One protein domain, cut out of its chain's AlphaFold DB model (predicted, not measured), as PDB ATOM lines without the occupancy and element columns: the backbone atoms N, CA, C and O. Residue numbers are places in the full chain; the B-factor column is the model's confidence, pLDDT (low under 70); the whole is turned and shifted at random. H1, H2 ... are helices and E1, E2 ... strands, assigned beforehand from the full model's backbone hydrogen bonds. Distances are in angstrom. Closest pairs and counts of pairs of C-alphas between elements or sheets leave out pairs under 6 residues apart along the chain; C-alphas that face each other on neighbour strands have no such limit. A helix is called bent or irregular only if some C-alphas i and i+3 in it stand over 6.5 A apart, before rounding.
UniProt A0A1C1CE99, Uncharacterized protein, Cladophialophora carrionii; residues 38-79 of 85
ATOM      1  N   SER A  38     -20.814  41.258 -14.655       92.82
ATOM      2  CA  SER A  38     -20.692  40.554 -15.926       92.82
ATOM      3  C   SER A  38     -22.014  39.845 -16.235       92.82
ATOM      4  O   SER A  38     -22.636  39.261 -15.353       92.82
ATOM      5  N   TYR A  39     -22.479  39.959 -17.479       91.78
ATOM      6  CA  TYR A  39     -23.680  39.258 -17.926       91.78
ATOM      7  C   TYR A  39     -23.375  37.778 -18.106       91.78
ATOM      8  O   TYR A  39     -22.340  37.448 -18.683       91.78
ATOM      9  N   GLU A  40     -24.299  36.923 -17.674       92.60
ATOM     10  CA  GLU A  40     -24.198  35.490 -17.931       92.60
ATOM     11  C   GLU A  40     -24.417  35.203 -19.424       92.60
ATOM     12  O   GLU A  40     -25.377  35.704 -20.027       92.60
ATOM     13  N   SER A  41     -23.529  34.420 -20.037       90.82
ATOM     14  CA  SER A  41     -23.690  34.002 -21.429       90.82
ATOM     15  C   SER A  41     -24.826  32.991 -21.599       90.82
ATOM     16  O   SER A  41     -25.191  32.233 -20.696       90.82
ATOM     17  N   ALA A  42     -25.434  33.013 -22.788       92.10
ATOM     18  CA  ALA A  42     -26.490  32.079 -23.147       92.10
ATOM     19  C   ALA A  42     -25.939  30.656 -23.283       92.10
ATOM     20  O   ALA A  42     -24.838  30.458 -23.801       92.10
ATOM     21  N   ILE A  43     -26.745  29.662 -22.914       93.10
ATOM     22  CA  ILE A  43     -26.368  28.257 -23.085       93.10
ATOM     23  C   ILE A  43     -26.269  27.936 -24.582       93.10
ATOM     24  O   ILE A  43     -27.236  28.095 -25.336       93.10
ATOM     25  N   VAL A  44     -25.106  27.426 -24.998       90.77
ATOM     26  CA  VAL A  44     -24.842  26.971 -26.368       90.77
ATOM     27  C   VAL A  44     -24.821  25.446 -26.397       90.77
ATOM     28  O   VAL A  44     -23.980  24.804 -25.768       90.77
ATOM     29  N   LEU A  45     -25.747  24.839 -27.142       90.96
ATOM     30  CA  LEU A  45     -25.754  23.392 -27.355       90.96
ATOM     31  C   LEU A  45     -24.528  22.949 -28.178       90.96
ATOM     32  O   LEU A  45     -23.980  23.747 -28.939       90.96
ATOM     33  N   PRO A  46     -24.126  21.663 -28.126       92.27
ATOM     34  CA  PRO A  46     -23.000  21.155 -28.919       92.27
ATOM     35  C   PRO A  46     -23.125  21.364 -30.438       92.27
ATOM     36  O   PRO A  46     -22.124  21.329 -31.146       92.27
ATOM     37  N   ASP A  47     -24.346  21.569 -30.944       95.07
ATOM     38  CA  ASP A  47     -24.642  21.870 -32.351       95.07
ATOM     39  C   ASP A  47     -24.632  23.378 -32.683       95.07
ATOM     40  O   ASP A  47     -24.924  23.764 -33.815       95.07
ATOM     41  N   GLY A  48     -24.294  24.234 -31.714       92.57
ATOM     42  CA  GLY A  48     -24.210  25.687 -31.853       92.57
ATOM     43  C   GLY A  48     -25.531  26.435 -31.662       92.57
ATOM     44  O   GLY A  48     -25.541  27.663 -31.744       92.57
ATOM     45  N   ARG A  49     -26.654  25.749 -31.414       93.70
ATOM     46  CA  ARG A  49     -27.929  26.431 -31.150       93.70
ATOM     47  C   ARG A  49     -27.947  27.047 -29.754       93.70
ATOM     48  O   ARG A  49     -27.537  26.414 -28.783       93.70
ATOM     49  N   LEU A  50     -28.498  28.255 -29.670       92.88
ATOM     50  CA  LEU A  50     -28.838  28.903 -28.407       92.88
ATOM     51  C   LEU A  50     -30.160  28.343 -27.884       92.88
ATOM     52  O   LEU A  50     -31.088  28.109 -28.666       92.88
ATOM     53  N   ILE A  51     -30.247  28.150 -26.574       91.82
ATOM     54  CA  ILE A  51     -31.510  27.865 -25.886       91.82
ATOM     55  C   ILE A  51     -31.837  28.999 -24.921       91.82
ATOM     56  O   ILE A  51     -30.948  29.727 -24.485       91.82
ATOM     57  N   ASP A  52     -33.116  29.128 -24.574       92.01
ATOM     58  CA  ASP A  52     -33.571  30.089 -23.571       92.01
ATOM     59  C   ASP A  52     -33.050  29.666 -22.188       92.01
ATOM     60  O   ASP A  52     -33.650  28.847 -21.490       92.01
ATOM     61  N   GLY A  53     -31.884  30.190 -21.822       91.66
ATOM     62  CA  GLY A  53     -31.202  29.909 -20.568       91.66
ATOM     63  C   GLY A  53     -29.792  30.490 -20.550       91.66
ATOM     64  O   GLY A  53     -29.219  30.811 -21.590       91.66
ATOM     65  N   VAL A  54     -29.241  30.602 -19.348       93.46
ATOM     66  CA  VAL A  54     -27.867  31.028 -19.071       93.46
ATOM     67  C   VAL A  54     -27.232  29.997 -18.139       93.46
ATOM     68  O   VAL A  54     -27.948  29.379 -17.346       93.46
ATOM     69  N   ASP A  55     -25.931  29.749 -18.270       88.10
ATOM     70  CA  ASP A  55     -25.205  28.855 -17.353       88.10
ATOM     71  C   ASP A  55     -23.996  29.505 -16.665       88.10
ATOM     72  O   ASP A  55     -23.492  28.945 -15.689       88.10
ATOM     73  N   GLY A  56     -23.562  30.678 -17.136       89.05
ATOM     74  CA  GLY A  56     -22.466  31.452 -16.557       89.05
ATOM     75  C   GLY A  56     -21.070  30.840 -16.742       89.05
ATOM     76  O   GLY A  56     -20.081  31.383 -16.243       89.05
ATOM     77  N   TRP A  57     -20.940  29.682 -17.399       88.68
ATOM     78  CA  TRP A  57     -19.674  28.952 -17.420       88.68
ATOM     79  C   TRP A  57     -18.711  29.501 -18.468       88.68
ATOM     80  O   TRP A  57     -18.981  29.506 -19.664       88.68
ATOM     81  N   GLY A  58     -17.512  29.871 -18.012       90.69
ATOM     82  CA  GLY A  58     -16.464  30.407 -18.884       90.69
ATOM     83  C   GLY A  58     -16.611  31.899 -19.182       90.69
ATOM     84  O   GLY A  58     -15.845  32.424 -19.993       90.69
ATOM     85  N   ASP A  59     -17.546  32.580 -18.517       93.10
ATOM     86  CA  ASP A  59     -17.710  34.018 -18.657       93.10
ATOM     87  C   ASP A  59     -16.493  34.785 -18.138       93.10
ATOM     88  O   ASP A  59     -15.815  34.419 -17.172       93.10
ATOM     89  N   TRP A  60     -16.191  35.880 -18.829       92.91
ATOM     90  CA  TRP A  60     -15.075  36.739 -18.477       92.91
ATOM     91  C   TRP A  60     -15.483  37.712 -17.383       92.91
ATOM     92  O   TRP A  60     -16.203  38.682 -17.622       92.91
ATOM     93  N   HIS A  61     -14.932  37.491 -16.198       92.89
ATOM     94  CA  HIS A  61     -15.083  38.395 -15.072       92.89
ATOM     95  C   HIS A  61     -13.966  39.440 -15.074       92.89
ATOM     96  O   HIS A  61     -12.792  39.139 -15.296       92.89
ATOM     97  N   MET A  62     -14.332  40.689 -14.798       89.51
ATOM     98  CA  MET A  62     -13.389  41.794 -14.670       89.51
ATOM     99  C   MET A  62     -13.715  42.580 -13.406       89.51
ATOM    100  O   MET A  62     -14.850  43.031 -13.233       89.51
ATOM    101  N   CYS A  63     -12.706  42.777 -12.554       90.22
ATOM    102  CA  CYS A  63     -12.826  43.641 -11.387       90.22
ATOM    103  C   CYS A  63     -13.198  45.060 -11.827       90.22
ATOM    104  O   CYS A  63     -12.605  45.612 -12.758       90.22
ATOM    105  N   ARG A  64     -14.172  45.659 -11.146       90.12
ATOM    106  CA  ARG A  64     -14.655  47.015 -11.420       90.12
ATOM    107  C   ARG A  64     -14.730  47.807 -10.119       90.12
ATOM    108  O   ARG A  64     -14.734  47.241  -9.031       90.12
ATOM    109  N   SER A  65     -14.756  49.131 -10.242       93.10
ATOM    110  CA  SER A  65     -14.918  50.015  -9.087       93.10
ATOM    111  C   SER A  65     -16.311  49.843  -8.486       93.10
ATOM    112  O   SER A  65     -17.307  50.015  -9.192       93.10
ATOM    113  N   TRP A  66     -16.374  49.551  -7.184       93.81
ATOM    114  CA  TRP A  66     -17.638  49.483  -6.454       93.81
ATOM    115  C   TRP A  66     -18.413  50.801  -6.536       93.81
ATOM    116  O   TRP A  66     -19.607  50.778  -6.816       93.81
ATOM    117  N   ASP A  67     -17.734  51.939  -6.365       93.94
ATOM    118  CA  ASP A  67     -18.381  53.256  -6.387       93.94
ATOM    119  C   ASP A  67     -19.082  53.499  -7.727       93.94
ATOM    120  O   ASP A  67     -20.220  53.955  -7.776       93.94
ATOM    121  N   THR A  68     -18.452  53.089  -8.833       94.67
ATOM    122  CA  THR A  68     -19.052  53.194 -10.168       94.67
ATOM    123  C   THR A  68     -20.259  52.271 -10.340       94.67
ATOM    124  O   THR A  68     -21.256  52.684 -10.932       94.67
ATOM    125  N   ILE A  69     -20.191  51.036  -9.831       94.18
ATOM    126  CA  ILE A  69     -21.325  50.098  -9.857       94.18
ATOM    127  C   ILE A  69     -22.501  50.685  -9.069       94.18
ATOM    128  O   ILE A  69     -23.625  50.727  -9.570       94.18
ATOM    129  N   TRP A  70     -22.229  51.164  -7.855       92.73
ATOM    130  CA  TRP A  70     -23.212  51.756  -6.959       92.73
ATOM    131  C   TRP A  70     -23.888  52.980  -7.576       92.73
ATOM    132  O   TRP A  70     -25.116  53.031  -7.658       92.73
ATOM    133  N   ASP A  71     -23.099  53.944  -8.054       94.68
ATOM    134  CA  ASP A  71     -23.614  55.180  -8.636       94.68
ATOM    135  C   ASP A  71     -24.516  54.888  -9.835       94.68
ATOM    136  O   ASP A  71     -25.603  55.460  -9.952       94.68
ATOM    137  N   TYR A  72     -24.102  53.953 -10.697       94.37
ATOM    138  CA  TYR A  72     -24.910  53.519 -11.829       94.37
ATOM    139  C   TYR A  72     -26.217  52.861 -11.367       94.37
ATOM    140  O   TYR A  72     -27.288  53.225 -11.856       94.37
ATOM    141  N   ALA A  73     -26.153  51.934 -10.408       91.20
ATOM    142  CA  ALA A  73     -27.326  51.231  -9.892       91.20
ATOM    143  C   ALA A  73     -28.340  52.188  -9.245       91.20
ATOM    144  O   ALA A  73     -29.536  52.088  -9.512       91.20
ATOM    145  N   VAL A  74     -27.882  53.156  -8.443       90.91
ATOM    146  CA  VAL A  74     -28.752  54.148  -7.791       90.91
ATOM    147  C   VAL A  74     -29.402  55.087  -8.807       90.91
ATOM    148  O   VAL A  74     -30.590  55.385  -8.678       90.91
ATOM    149  N   GLN A  75     -28.659  55.534  -9.824       94.03
ATOM    150  CA  GLN A  75     -29.180  56.427 -10.866       94.03
ATOM    151  C   GLN A  75     -30.223  55.751 -11.767       94.03
ATOM    152  O   GLN A  75     -31.149  56.419 -12.225       94.03
ATOM    153  N   HIS A  76     -30.103  54.440 -11.996       93.70
ATOM    154  CA  HIS A  76     -30.943  53.687 -12.938       93.70
ATOM    155  C   HIS A  76     -31.905  52.698 -12.261       93.70
ATOM    156  O   HIS A  76     -32.497  51.850 -12.932       93.70
ATOM    157  N   ARG A  77     -32.080  52.775 -10.935       88.35
ATOM    158  CA  ARG A  77     -32.981  51.875 -10.203       88.35
ATOM    159  C   ARG A  77     -34.424  52.008 -10.700       88.35
ATOM    160  O   ARG A  77     -34.978  53.102 -10.763       88.35
ATOM    161  N   GLY A  78     -35.054  50.874 -11.002       89.15
ATOM    162  CA  GLY A  78     -36.452  50.838 -11.447       89.15
ATOM    163  C   GLY A  78     -37.477  50.978 -10.315       89.15
ATOM    164  O   GLY A  78     -38.637  51.281 -10.575       89.15
ATOM    165  N   GLN A  79     -37.071  50.738  -9.064       85.10
ATOM    166  CA  GLN A  79     -37.918  50.791  -7.869       85.10
ATOM    167  C   GLN A  79     -37.113  51.318  -6.672       85.10
ATOM    168  O   GLN A  79     -35.890  51.194  -6.629       85.10
TER     169      GLN A  79
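AT A GLANCE: This is residues 38 to 79 of the 85 residues of an uncharacterized protein of Cladophialophora carrionii (UniProt A0A1C1CE99). A small two-stranded hairpin, E1 and E2, sits at one end of a flat, stretched-out model, and a single helix, H1, stands free at the other end, with the long link of residues 55 to 65 arching between them. The opening stretch, residues 38 to 41, leads into the hairpin, and residues 76 to 79 trail on past H1. The printed part has 42 residues with two named strands and one named helix, in the order E1, E2, H1 along the chain; the sheet's order is E1 - E2, antiparallel, and the class is mixed, helices and strands, with under half of the residues in named elements. The whole is extended, with a radius of gyration of the C-alphas of 14.8 A, and its C-alphas span 41 by 25 by 10 A.

HOW THE PARTS SIT: Going along the printed part, look first at residues 42 to 44, the strand E1, and then at residues 50 to 54, the strand E2; they are antiparallel neighbours and form a hairpin, joined by a tight link of 5 residues. The angle between their N-to-C directions is 132 degrees. Find the C-alphas of Ala 42 and Val 54, which face each other at 4.4 A, and those of Val 44 and Leu 50, which face each other at 4.9 A. On the backbone, N of Ile 43 and O of Gly 53 are 3.0 A apart, and N of Ile 51 and O of Ile 43 are 3.3 A apart, both pairs within hydrogen-bond range. Next look at residues 66 to 75, the helix H1, which is apart from E1, with no C-alpha of the one within 8 A of the other. In H1 every O i to N i+4 pair is within hydrogen-bond range.

IN THESE COORDINATES: Find C-alpha 42 at (-26.490, 32.079, -23.147); from there E1 runs 6.3 A to C-alpha 44. E2 begins at C-alpha 50, at (-28.838, 28.903, -28.407), and measures 9.6 A from there to C-alpha 54. H1 begins at C-alpha 66, at (-17.638, 49.483, -6.454), and runs 14.2 A to C-alpha 75, at (-29.180, 56.427, -10.866); it is not bent.

THE WHOLE: The two C-alphas farthest apart are those of Asp 47 and Asp 67, at 41.2 A, while the first and last printed C-alphas, of Ser 38 and Gln 79, are 21.6 A apart. The link from E2 to H1, with 11 residues, is long. Residues 65 to 79, of which 66 to 75 belong to H1, stand free. The printed part has no cut; its mean pLDDT is 91.9, and no printed residue is under 70.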